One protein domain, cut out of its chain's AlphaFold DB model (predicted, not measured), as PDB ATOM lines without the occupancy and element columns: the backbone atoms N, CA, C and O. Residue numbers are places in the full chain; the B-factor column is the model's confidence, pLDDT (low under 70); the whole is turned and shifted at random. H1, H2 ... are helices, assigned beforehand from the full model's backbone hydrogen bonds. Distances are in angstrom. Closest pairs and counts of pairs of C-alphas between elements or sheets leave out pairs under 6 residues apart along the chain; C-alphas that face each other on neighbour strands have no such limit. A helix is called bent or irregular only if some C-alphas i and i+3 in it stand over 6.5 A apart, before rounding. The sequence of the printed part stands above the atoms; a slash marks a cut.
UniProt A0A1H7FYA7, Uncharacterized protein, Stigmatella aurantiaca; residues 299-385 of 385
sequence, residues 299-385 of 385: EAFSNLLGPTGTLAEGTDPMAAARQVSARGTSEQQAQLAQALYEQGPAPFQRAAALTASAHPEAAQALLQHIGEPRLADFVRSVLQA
ATOM      1  N   GLU A 299      86.100  67.747  65.403       79.12
ATOM      2  CA  GLU A 299      84.869  67.036  65.783       79.12
ATOM      3  C   GLU A 299      84.772  66.798  67.297       79.12
ATOM      4  O   GLU A 299      83.722  67.021  67.895       79.12
ATOM      5  N   ALA A 300      85.874  66.408  67.948       80.12
ATOM      6  CA  ALA A 300      85.913  66.251  69.404       80.12
ATOM      7  C   ALA A 300      85.686  67.584  70.130       80.12
ATOM      8  O   ALA A 300      85.018  67.606  71.159       80.12
ATOM      9  N   PHE A 301      86.198  68.689  69.585       82.81
ATOM     10  CA  PHE A 301      85.936  70.026  70.113       82.81
ATOM     11  C   PHE A 301      84.472  70.447  69.917       82.81
ATOM     12  O   PHE A 301      83.825  70.900  70.857       82.81
ATOM     13  N   SER A 302      83.915  70.228  68.725       81.94
ATOM     14  CA  SER A 302      82.508  70.503  68.426       81.94
ATOM     15  C   SER A 302      81.535  69.637  69.225       81.94
ATOM     16  O   SER A 302      80.397  70.034  69.390       81.94
ATOM     17  N   ASN A 303      81.950  68.483  69.749       82.75
ATOM     18  CA  ASN A 303      81.120  67.692  70.663       82.75
ATOM     19  C   ASN A 303      81.104  68.258  72.095       82.75
ATOM     20  O   ASN A 303      80.177  67.971  72.850       82.75
ATOM     21  N   LEU A 304      82.113  69.053  72.478       80.06
ATOM     22  CA  LEU A 304      82.163  69.734  73.779       80.06
ATOM     23  C   LEU A 304      81.313  71.008  73.792       80.06
ATOM     24  O   LEU A 304      80.794  71.391  74.840       80.06
ATOM     25  N   LEU A 305      81.162  71.661  72.637       80.19
ATOM     26  CA  LEU A 305      80.314  72.834  72.464       80.19
ATOM     27  C   LEU A 305      78.983  72.424  71.828       80.19
ATOM     28  O   LEU A 305      78.933  71.886  70.733       80.19
ATOM     29  N   GLY A 306      77.873  72.702  72.500       74.88
ATOM     30  CA  GLY A 306      76.543  72.561  71.926       74.88
ATOM     31  C   GLY A 306      76.331  73.459  70.694       74.88
ATOM     32  O   GLY A 306      77.141  74.338  70.391       74.88
ATOM     33  N   PRO A 307      75.190  73.310  69.999       68.94
ATOM     34  CA  PRO A 307      74.881  74.049  68.768       68.94
ATOM     35  C   PRO A 307      74.825  75.574  68.956       68.94
ATOM     36  O   PRO A 307      74.896  76.326  67.988       68.94
ATOM     37  N   THR A 308      74.690  76.031  70.199       67.62
ATOM     38  CA  THR A 308      74.679  77.436  70.617       67.62
ATOM     39  C   THR A 308      76.071  77.999  70.910       67.62
ATOM     40  O   THR A 308      76.173  79.164  71.272       67.62
ATOM     41  N   GLY A 309      77.136  77.199  70.789       68.31
ATOM     42  CA  GLY A 309      78.498  77.605  71.152       68.31
ATOM     43  C   GLY A 309      78.772  77.598  72.659       68.31
ATOM     44  O   GLY A 309      79.834  78.030  73.085       68.31
ATOM     45  N   THR A 310      77.839  77.095  73.472       79.88
ATOM     46  CA  THR A 310      77.989  76.908  74.926       79.88
ATOM     47  C   THR A 310      78.362  75.463  75.248       79.88
ATOM     48  O   THR A 310      78.086  74.588  74.436       79.88
ATOM     49  N   LEU A 311      78.921  75.169  76.426       82.06
ATOM     50  CA  LEU A 311      79.239  73.786  76.814       82.06
ATOM     51  C   LEU A 311      78.008  72.866  76.669       82.06
ATOM     52  O   LEU A 311      76.915  73.234  77.107       82.06
ATOM     53  N   ALA A 312      78.187  71.700  76.042       81.81
ATOM     54  CA  ALA A 312      77.117  70.736  75.804       81.81
ATOM     55  C   ALA A 312      76.499  70.232  77.122       81.81
ATOM     56  O   ALA A 312      77.202  69.965  78.101       81.81
ATOM     57  N   GLU A 313      75.173  70.088  77.138       73.50
ATOM     58  CA  GLU A 313      74.405  69.708  78.327       73.50
ATOM     59  C   GLU A 313      74.844  68.330  78.860       73.50
ATOM     60  O   GLU A 313      74.969  67.368  78.104       73.50
ATOM     61  N   GLY A 314      75.121  68.239  80.165       74.88
ATOM     62  CA  GLY A 314      75.639  67.021  80.806       74.88
ATOM     63  C   GLY A 314      77.165  66.851  80.768       74.88
ATOM     64  O   GLY A 314      77.677  65.904  81.365       74.88
ATOM     65  N   THR A 315      77.903  67.764  80.130       80.31
ATOM     66  CA  THR A 315      79.374  67.759  80.143       80.31
ATOM     67  C   THR A 315      79.901  68.412  81.420       80.31
ATOM     68  O   THR A 315      79.472  69.508  81.779       80.31
ATOM     69  N   ASP A 316      80.856  67.768  82.099       84.12
ATOM     70  CA  ASP A 316      81.540  68.386  83.240       84.12
ATOM     71  C   ASP A 316      82.451  69.530  82.745       84.12
ATOM     72  O   ASP A 316      83.395  69.271  81.984       84.12
ATOM     73  N   PRO A 317      82.214  70.787  83.174       83.75
ATOM     74  CA  PRO A 317      83.009  71.930  82.737       83.75
ATOM     75  C   PRO A 317      84.496  71.772  83.054       83.75
ATOM     76  O   PRO A 317      85.340  72.200  82.267       83.75
ATOM     77  N   MET A 318      84.850  71.124  84.167       85.50
ATOM     78  CA  MET A 318      86.252  70.966  84.552       85.50
ATOM     79  C   MET A 318      86.961  69.886  83.733       85.50
ATOM     80  O   MET A 318      88.130  70.047  83.376       85.50
ATOM     81  N   ALA A 319      86.260  68.802  83.399       84.94
ATOM     82  CA  ALA A 319      86.772  67.767  82.507       84.94
ATOM     83  C   ALA A 319      87.014  68.319  81.092       84.94
ATOM     84  O   ALA A 319      88.097  68.118  80.538       84.94
ATOM     85  N   ALA A 320      86.061  69.092  80.555       84.62
ATOM     86  CA  ALA A 320      86.205  69.756  79.260       84.62
ATOM     87  C   ALA A 320      87.388  70.739  79.254       84.62
ATOM     88  O   ALA A 320      88.230  70.696  78.356       84.62
ATOM     89  N   ALA A 321      87.518  71.561  80.299       85.62
ATOM     90  CA  ALA A 321      88.628  72.499  80.440       85.62
ATOM     91  C   ALA A 321      89.996  71.797  80.480       85.62
ATOM     92  O   ALA A 321      90.939  72.241  79.827       85.62
ATOM     93  N   ARG A 322      90.122  70.669  81.192       85.88
ATOM     94  CA  ARG A 322      91.359  69.863  81.226       85.88
ATOM     95  C   ARG A 322      91.694  69.249  79.869       85.88
ATOM     96  O   ARG A 322      92.854  69.224  79.475       85.88
ATOM     97  N   GLN A 323      90.686  68.774  79.148       84.38
ATOM     98  CA  GLN A 323      90.875  68.167  77.836       84.38
ATOM     99  C   GLN A 323      91.345  69.195  76.796       84.38
ATOM    100  O   GLN A 323      92.294  68.933  76.055       84.38
ATOM    101  N   VAL A 324      90.723  70.377  76.766       84.75
ATOM    102  CA  VAL A 324      91.058  71.439  75.803       84.75
ATOM    103  C   VAL A 324      92.342  72.181  76.185       84.75
ATOM    104  O   VAL A 324      93.123  72.514  75.301       84.75
ATOM    105  N   SER A 325      92.639  72.356  77.476       84.81
ATOM    106  CA  SER A 325      93.939  72.898  77.914       84.81
ATOM    107  C   SER A 325      95.117  71.977  77.585       84.81
ATOM    108  O   SER A 325      96.210  72.464  77.315       84.81
ATOM    109  N   ALA A 326      94.913  70.655  77.589       82.50
ATOM    110  CA  ALA A 326      95.978  69.693  77.310       82.50
ATOM    111  C   ALA A 326      96.204  69.430  75.813       82.50
ATOM    112  O   ALA A 326      97.314  69.076  75.426       82.50
ATOM    113  N   ARG A 327      95.156  69.527  74.982       83.31
ATOM    114  CA  ARG A 327      95.199  69.064  73.580       83.31
ATOM    115  C   ARG A 327      94.671  70.074  72.558       83.31
ATOM    116  O   ARG A 327      94.846  69.855  71.363       83.31
ATOM    117  N   GLY A 328      93.978  71.125  72.991       81.88
ATOM    118  CA  GLY A 328      93.344  72.101  72.105       81.88
ATOM    119  C   GLY A 328      94.307  73.173  71.599       81.88
ATOM    120  O   GLY A 328      95.314  73.466  72.240       81.88
ATOM    121  N   THR A 329      93.979  73.778  70.458       85.50
ATOM    122  CA  THR A 329      94.699  74.948  69.923       85.50
ATOM    123  C   THR A 329      94.405  76.214  70.739       85.50
ATOM    124  O   THR A 329      93.437  76.251  71.502       85.50
ATOM    125  N   SER A 330      95.194  77.283  70.565       80.31
ATOM    126  CA  SER A 330      94.941  78.570  71.241       80.31
ATOM    127  C   SER A 330      93.553  79.138  70.922       80.31
ATOM    128  O   SER A 330      92.871  79.635  71.815       80.31
ATOM    129  N   GLU A 331      93.086  78.973  69.683       85.06
ATOM    130  CA  GLU A 331      91.744  79.377  69.257       85.06
ATOM    131  C   GLU A 331      90.640  78.546  69.936       85.06
ATOM    132  O   GLU A 331      89.681  79.107  70.464       85.06
ATOM    133  N   GLN A 332      90.795  77.219  70.001       85.69
ATOM    134  CA  GLN A 332      89.848  76.332  70.690       85.69
ATOM    135  C   GLN A 332      89.787  76.624  72.197       85.69
ATOM    136  O   GLN A 332      88.712  76.623  72.800       85.69
ATOM    137  N   GLN A 333      90.935  76.912  72.811       85.69
ATOM    138  CA  GLN A 333      91.012  77.302  74.217       85.69
ATOM    139  C   GLN A 333      90.335  78.652  74.474       85.69
ATOM    140  O   GLN A 333      89.600  78.776  75.452       85.69
ATOM    141  N   ALA A 334      90.522  79.638  73.592       84.81
ATOM    142  CA  ALA A 334      89.856  80.935  73.692       84.81
ATOM    143  C   ALA A 334      88.327  80.799  73.571       84.81
ATOM    144  O   ALA A 334      87.593  81.322  74.411       84.81
ATOM    145  N   GLN A 335      87.856  80.044  72.573       86.00
ATOM    146  CA  GLN A 335      86.430  79.808  72.330       86.00
ATOM    147  C   GLN A 335      85.759  79.102  73.515       86.00
ATOM    148  O   GLN A 335      84.722  79.555  73.999       86.00
ATOM    149  N   LEU A 336      86.367  78.028  74.037       86.69
ATOM    150  CA  LEU A 336      85.811  77.322  75.191       86.69
ATOM    151  C   LEU A 336      85.863  78.182  76.464       86.69
ATOM    152  O   LEU A 336      84.911  78.175  77.242       86.69
ATOM    153  N   ALA A 337      86.939  78.941  76.685       85.62
ATOM    154  CA  ALA A 337      87.049  79.809  77.853       85.62
ATOM    155  C   ALA A 337      85.952  80.889  77.876       85.62
ATOM    156  O   ALA A 337      85.343  81.119  78.922       85.62
ATOM    157  N   GLN A 338      85.658  81.507  76.730       86.44
ATOM    158  CA  GLN A 338      84.569  82.479  76.603       86.44
ATOM    159  C   GLN A 338      83.199  81.825  76.824       86.44
ATOM    160  O   GLN A 338      82.414  82.316  77.635       86.44
ATOM    161  N   ALA A 339      82.953  80.671  76.197       86.38
ATOM    162  CA  ALA A 339      81.710  79.915  76.349       86.38
ATOM    163  C   ALA A 339      81.429  79.508  77.807       86.38
ATOM    164  O   ALA A 339      80.295  79.578  78.280       86.38
ATOM    165  N   LEU A 340      82.466  79.099  78.542       86.00
ATOM    166  CA  LEU A 340      82.369  78.743  79.958       86.00
ATOM    167  C   LEU A 340      82.139  79.974  80.845       86.00
ATOM    168  O   LEU A 340      81.384  79.910  81.813       86.00
ATOM    169  N   TYR A 341      82.748  81.115  80.519       85.31
ATOM    170  CA  TYR A 341      82.515  82.351  81.263       85.31
ATOM    171  C   TYR A 341      81.064  82.843  81.132       85.31
ATOM    172  O   TYR A 341      80.461  83.242  82.132       85.31
ATOM    173  N   GLU A 342      80.477  82.752  79.936       85.25
ATOM    174  CA  GLU A 342      79.092  83.167  79.670       85.25
ATOM    175  C   GLU A 342      78.047  82.340  80.422       85.25
ATOM    176  O   GLU A 342      76.955  82.839  80.702       85.25
ATOM    177  N   GLN A 343      78.377  81.104  80.803       81.75
ATOM    178  CA  GLN A 343      77.446  80.251  81.532       81.75
ATOM    179  C   GLN A 343      77.177  80.749  82.954       81.75
ATOM    180  O   GLN A 343      76.066  80.532  83.427       81.75
ATOM    181  N   GLY A 344      78.113  81.469  83.594       70.50
ATOM    182  CA  GLY A 344      77.850  82.313  84.773       70.50
ATOM    183  C   GLY A 344      78.240  81.766  86.162       70.50
ATOM    184  O   GLY A 344      78.834  82.522  86.932       70.50
ATOM    185  N   PRO A 345      77.942  80.509  86.555       82.00
ATOM    186  CA  PRO A 345      78.283  80.009  87.883       82.00
ATOM    187  C   PRO A 345      79.793  79.857  88.108       82.00
ATOM    188  O   PRO A 345      80.555  79.550  87.190       82.00
ATOM    189  N   ALA A 346      80.205  79.945  89.376       75.69
ATOM    190  CA  ALA A 346      81.585  79.741  89.829       75.69
ATOM    191  C   ALA A 346      82.310  78.496  89.251       75.69
ATOM    192  O   ALA A 346      83.463  78.641  88.835       75.69
ATOM    193  N   PRO A 347      81.704  77.287  89.152       79.94
ATOM    194  CA  PRO A 347      82.381  76.134  88.545       79.94
ATOM    195  C   PRO A 347      82.747  76.344  87.067       79.94
ATOM    196  O   PRO A 347      83.801  75.882  86.627       79.94
ATOM    197  N   PHE A 348      81.932  77.083  86.313       84.19
ATOM    198  CA  PHE A 348      82.196  77.386  84.907       84.19
ATOM    199  C   PHE A 348      83.240  78.493  84.751       84.19
ATOM    200  O   PHE A 348      84.131  78.385  83.914       84.19
ATOM    201  N   GLN A 349      83.227  79.497  85.628       85.00
ATOM    202  CA  GLN A 349      84.249  80.552  85.640       85.00
ATOM    203  C   GLN A 349      85.649  79.999  85.957       85.00
ATOM    204  O   GLN A 349      86.646  80.433  85.381       85.00
ATOM    205  N   ARG A 350      85.738  78.958  86.787       83.06
ATOM    206  CA  ARG A 350      86.988  78.218  87.023       83.06
ATOM    207  C   ARG A 350      87.453  77.420  85.825       83.06
ATOM    208  O   ARG A 350      88.641  77.412  85.521       83.06
ATOM    209  N   ALA A 351      86.525  76.733  85.174       84.06
ATOM    210  CA  ALA A 351      86.818  75.989  83.965       84.06
ATOM    211  C   ALA A 351      87.304  76.938  82.853       84.06
ATOM    212  O   ALA A 351      88.278  76.629  82.166       84.06
ATOM    213  N   ALA A 352      86.707  78.130  82.745       85.12
ATOM    214  CA  ALA A 352      87.153  79.193  81.850       85.12
ATOM    215  C   ALA A 352      88.588  79.641  82.167       85.12
ATOM    216  O   ALA A 352      89.438  79.654  81.279       85.12
ATOM    217  N   ALA A 353      88.880  79.922  83.442       84.38
ATOM    218  CA  ALA A 353      90.216  80.304  83.897       84.38
ATOM    219  C   ALA A 353      91.263  79.213  83.610       84.38
ATOM    220  O   ALA A 353      92.344  79.505  83.099       84.38
ATOM    221  N   LEU A 354      90.939  77.946  83.888       84.81
ATOM    222  CA  LEU A 354      91.835  76.815  83.645       84.81
ATOM    223  C   LEU A 354      92.127  76.637  82.152       84.81
ATOM    224  O   LEU A 354      93.286  76.469  81.776       84.81
ATOM    225  N   THR A 355      91.099  76.737  81.309       85.00
ATOM    226  CA  THR A 355      91.245  76.644  79.849       85.00
ATOM    227  C   THR A 355      92.121  77.775  79.311       85.00
ATOM    228  O   THR A 355      93.044  77.526  78.543       85.00
ATOM    229  N   ALA A 356      91.895  79.005  79.778       84.00
ATOM    230  CA  ALA A 356      92.670  80.175  79.382       84.00
ATOM    231  C   ALA A 356      94.115  80.168  79.915       84.00
ATOM    232  O   ALA A 356      94.996  80.758  79.302       84.00
ATOM    233  N   SER A 357      94.394  79.472  81.025       81.50
ATOM    234  CA  SER A 357      95.745  79.388  81.607       81.50
ATOM    235  C   SER A 357      96.755  78.616  80.752       81.50
ATOM    236  O   SER A 357      97.960  78.699  80.995       81.50
ATOM    237  N   ALA A 358      96.279  77.839  79.778       78.62
ATOM    238  CA  ALA A 358      97.134  77.012  78.939       78.62
ATOM    239  C   ALA A 358      97.853  77.811  77.839       78.62
ATOM    240  O   ALA A 358      98.999  77.483  77.527       78.62
ATOM    241  N   HIS A 359      97.249  78.895  77.330       80.31
ATOM    242  CA  HIS A 359      97.857  79.761  76.316       80.31
ATOM    243  C   HIS A 359      97.635  81.262  76.583       80.31
ATOM    244  O   HIS A 359      96.519  81.678  76.893       80.31
ATOM    245  N   PRO A 360      98.666  82.111  76.379       77.44
ATOM    246  CA  PRO A 360      98.577  83.550  76.639       77.44
ATOM    247  C   PRO A 360      97.556  84.258  75.735       77.44
ATOM    248  O   PRO A 360      96.862  85.164  76.183       77.44
ATOM    249  N   GLU A 361      97.400  83.806  74.487       81.00
ATOM    250  CA  GLU A 361      96.399  84.338  73.550       81.00
ATOM    251  C   GLU A 361      94.965  84.070  74.029       81.00
ATOM    252  O   GLU A 361      94.103  84.945  73.945       81.00
ATOM    253  N   ALA A 362      94.715  82.883  74.594       78.56
ATOM    254  CA  ALA A 362      93.414  82.517  75.148       78.56
ATOM    255  C   ALA A 362      93.104  83.308  76.428       78.56
ATOM    256  O   ALA A 362      91.975  83.766  76.611       78.56
ATOM    257  N   ALA A 363      94.109  83.537  77.280       80.94
ATOM    258  CA  ALA A 363      93.995  84.431  78.430       80.94
ATOM    259  C   ALA A 363      93.665  85.865  78.006       80.94
ATOM    260  O   ALA A 363      92.738  86.468  78.547       80.94
ATOM    261  N   GLN A 364      94.358  86.395  76.999       80.19
ATOM    262  CA  GLN A 364      94.099  87.736  76.491       80.19
ATOM    263  C   GLN A 364      92.688  87.861  75.896       80.19
ATOM    264  O   GLN A 364      91.980  88.823  76.200       80.19
ATOM    265  N   ALA A 365      92.249  86.878  75.106       80.69
ATOM    266  CA  ALA A 365      90.907  86.847  74.529       80.69
ATOM    267  C   ALA A 365      89.808  86.751  75.600       80.69
ATOM    268  O   ALA A 365      88.758  87.384  75.473       80.69
ATOM    269  N   LEU A 366      90.044  85.990  76.674       83.25
ATOM    270  CA  LEU A 366      89.117  85.902  77.798       83.25
ATOM    271  C   LEU A 366      89.036  87.235  78.555       83.25
ATOM    272  O   LEU A 366      87.943  87.721  78.824       83.25
ATOM    273  N   LEU A 367      90.174  87.864  78.856       83.31
ATOM    274  CA  LEU A 367      90.220  89.142  79.573       83.31
ATOM    275  C   LEU A 367      89.551  90.279  78.788       83.31
ATOM    276  O   LEU A 367      88.818  91.078  79.372       83.31
ATOM    277  N   GLN A 368      89.743  90.317  77.467       85.75
ATOM    278  CA  GLN A 368      89.047  91.260  76.584       85.75
ATOM    279  C   GLN A 368      87.527  91.051  76.595       85.75
ATOM    280  O   GLN A 368      86.783  92.028  76.544       85.75
ATOM    281  N   HIS A 369      87.068  89.799  76.693       84.00
ATOM    282  CA  HIS A 369      85.642  89.458  76.736       84.00
ATOM    283  C   HIS A 369      84.988  89.774  78.088       84.00
ATOM    284  O   HIS A 369      83.854  90.243  78.144       84.00
ATOM    285  N   ILE A 370      85.705  89.541  79.192       83.31
ATOM    286  CA  ILE A 370      85.233  89.837  80.553       83.31
ATOM    287  C   ILE A 370      85.098  91.352  80.760       83.31
ATOM    288  O   ILE A 370      84.080  91.818  81.283       83.31
ATOM    289  N   GLY A 371      86.122  92.105  80.345       80.31
ATOM    290  CA  GLY A 371      86.246  93.543  80.570       80.31
ATOM    291  C   GLY A 371      86.602  93.918  82.017       80.31
ATOM    292  O   GLY A 371      86.321  93.189  82.968       80.31
ATOM    293  N   GLU A 372      87.176  95.111  82.200       71.69
ATOM    294  CA  GLU A 372      87.556  95.658  83.516       71.69
ATOM    295  C   GLU A 372      86.470  95.578  84.608       71.69
ATOM    296  O   GLU A 372      86.790  95.145  85.717       71.69
ATOM    297  N   PRO A 373      85.186  95.922  84.360       74.19
ATOM    298  CA  PRO A 373      84.206  96.003  85.442       74.19
ATOM    299  C   PRO A 373      83.820  94.641  86.030       74.19
ATOM    300  O   PRO A 373      83.308  94.591  87.142       74.19
ATOM    301  N   ARG A 374      84.040  93.539  85.300       78.25
ATOM    302  CA  ARG A 374      83.682  92.179  85.742       78.25
ATOM    303  C   ARG A 374      84.893  91.347  86.152       78.25
ATOM    304  O   ARG A 374      84.733  90.242  86.667       78.25
ATOM    305  N   LEU A 375      86.100  91.885  85.971       79.50
ATOM    306  CA  LEU A 375      87.344  91.188  86.269       79.50
ATOM    307  C   LEU A 375      87.477  90.865  87.762       79.50
ATOM    308  O   LEU A 375      87.846  89.750  88.118       79.50
ATOM    309  N   ALA A 376      87.124  91.807  88.639       74.94
ATOM    310  CA  ALA A 376      87.207  91.608  90.086       74.94
ATOM    311  C   ALA A 376      86.278  90.485  90.577       74.94
ATOM    312  O   ALA A 376      86.676  89.668  91.410       74.94
ATOM    313  N   ASP A 377      85.059  90.412  90.038       76.69
ATOM    314  CA  ASP A 377      84.090  89.376  90.398       76.69
ATOM    315  C   ASP A 377      84.483  88.009  89.831       76.69
ATOM    316  O   ASP A 377      84.342  86.998  90.518       76.69
ATOM    317  N   PHE A 378      85.062  87.980  88.627       79.50
ATOM    318  CA  PHE A 378      85.633  86.774  88.035       79.50
ATOM    319  C   PHE A 378      86.828  86.233  88.837       79.50
ATOM    320  O   PHE A 378      86.898  85.046  89.140       79.50
ATOM    321  N   VAL A 379      87.767  87.090  89.246       79.12
ATOM    322  CA  VAL A 379      88.905  86.658  90.077       79.12
ATOM    323  C   VAL A 379      88.410  86.153  91.432       79.12
ATOM    324  O   VAL A 379      88.856  85.109  91.914       79.12
ATOM    325  N   ARG A 380      87.438  86.847  92.032       76.88
ATOM    326  CA  ARG A 380      86.833  86.440  93.303       76.88
ATOM    327  C   ARG A 380      86.166  85.067  93.200       76.88
ATOM    328  O   ARG A 380      86.375  84.237  94.080       76.88
ATOM    329  N   SER A 381      85.402  84.799  92.145       73.12
ATOM    330  CA  SER A 381      84.706  83.519  91.980       73.12
ATOM    331  C   SER A 381      85.654  82.348  91.715       73.12
ATOM    332  O   SER A 381      85.424  81.238  92.202       73.12
ATOM    333  N   VAL A 382      86.761  82.592  91.012       73.56
ATOM    334  CA  VAL A 382      87.814  81.593  90.809       73.56
ATOM    335  C   VAL A 382      88.475  81.235  92.143       73.56
ATOM    336  O   VAL A 382      88.692  80.050  92.403       73.56
ATOM    337  N   LEU A 383      88.724  82.220  93.012       72.50
ATOM    338  CA  LEU A 383      89.390  82.026  94.306       72.50
ATOM    339  C   LEU A 383      88.485  81.462  95.419       72.50
ATOM    340  O   LEU A 383      89.005  80.810  96.317       72.50
ATOM    341  N   GLN A 384      87.169  81.704  95.386       61.84
ATOM    342  CA  GLN A 384      86.259  81.399  96.508       61.84
ATOM    343  C   GLN A 384      85.576  80.024  96.495       61.84
ATOM    344  O   GLN A 384      85.100  79.600  97.548       61.84
ATOM    345  N   ALA A 385      85.441  79.363  95.345       51.12
ATOM    346  CA  ALA A 385      84.809  78.036  95.283       51.12
ATOM    347  C   ALA A 385      85.747  76.905  95.769       51.12
ATOM    348  O   ALA A 385      85.411  75.722  95.549       51.12
TER     349      ALA A 385
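What this domain is: This is residues 299 to 385 of the 385 residues of an uncharacterized protein of Stigmatella aurantiaca (UniProt A0A1H7FYA7). Helices H2 to H5 form an up-and-down bundle, each running against the one before; short H1 sits at one end of the longest axis, and H6 crosses H4 near the other. The printed part has 87 residues with six named helices, H1 to H6 in order: all helix, compact, radius of gyration of the C-alphas 11.6 A, spans 35 by 26 by 21 A.

How they stand to each other: Start at H1, residues 299 to 304, close to but not clearly touching H2, residues 317 to 327: Leu 304 and Ala 320 have the closest C-alphas, 6.8 A. H3, residues 330 to 343, and H4, residues 346 to 356, form a hairpin, closest at C-alphas 337 and 352, 4.0 A. H5, residues 360 to 370, touches H3, closest at C-alphas 362 and 334, 4.2 A, and H4 only at the corner. H6, residues 372 to 384, touches H4 with residues 378 to 382 alone, about perpendicular at 73 degrees; C-alphas 350 and 382 are closest, 5.1 A. Every O i to N i+4 pair is within hydrogen-bond range in H2, H4 and H5, against 1 of 2 in H1, 9 of 10 in H3 and 7 of 9 in H6.

Where its parts are: Find C-alpha 299 at (84.869, 67.036, 65.783). H3 runs 20.4 A from first to last C-alpha; H6 is irregular, with C-alphas 373 and 376 7.1 A apart, and it ends at C-alpha 384 at (86.259, 81.399, 96.508).

The domain as a whole: The farthest C-alphas, 299 and 373, are 35.0 A apart; the printed part has no cut. The link from H1 to H2 is long; pLDDT is under 70 at residues 307 to 309 and 384 to 385.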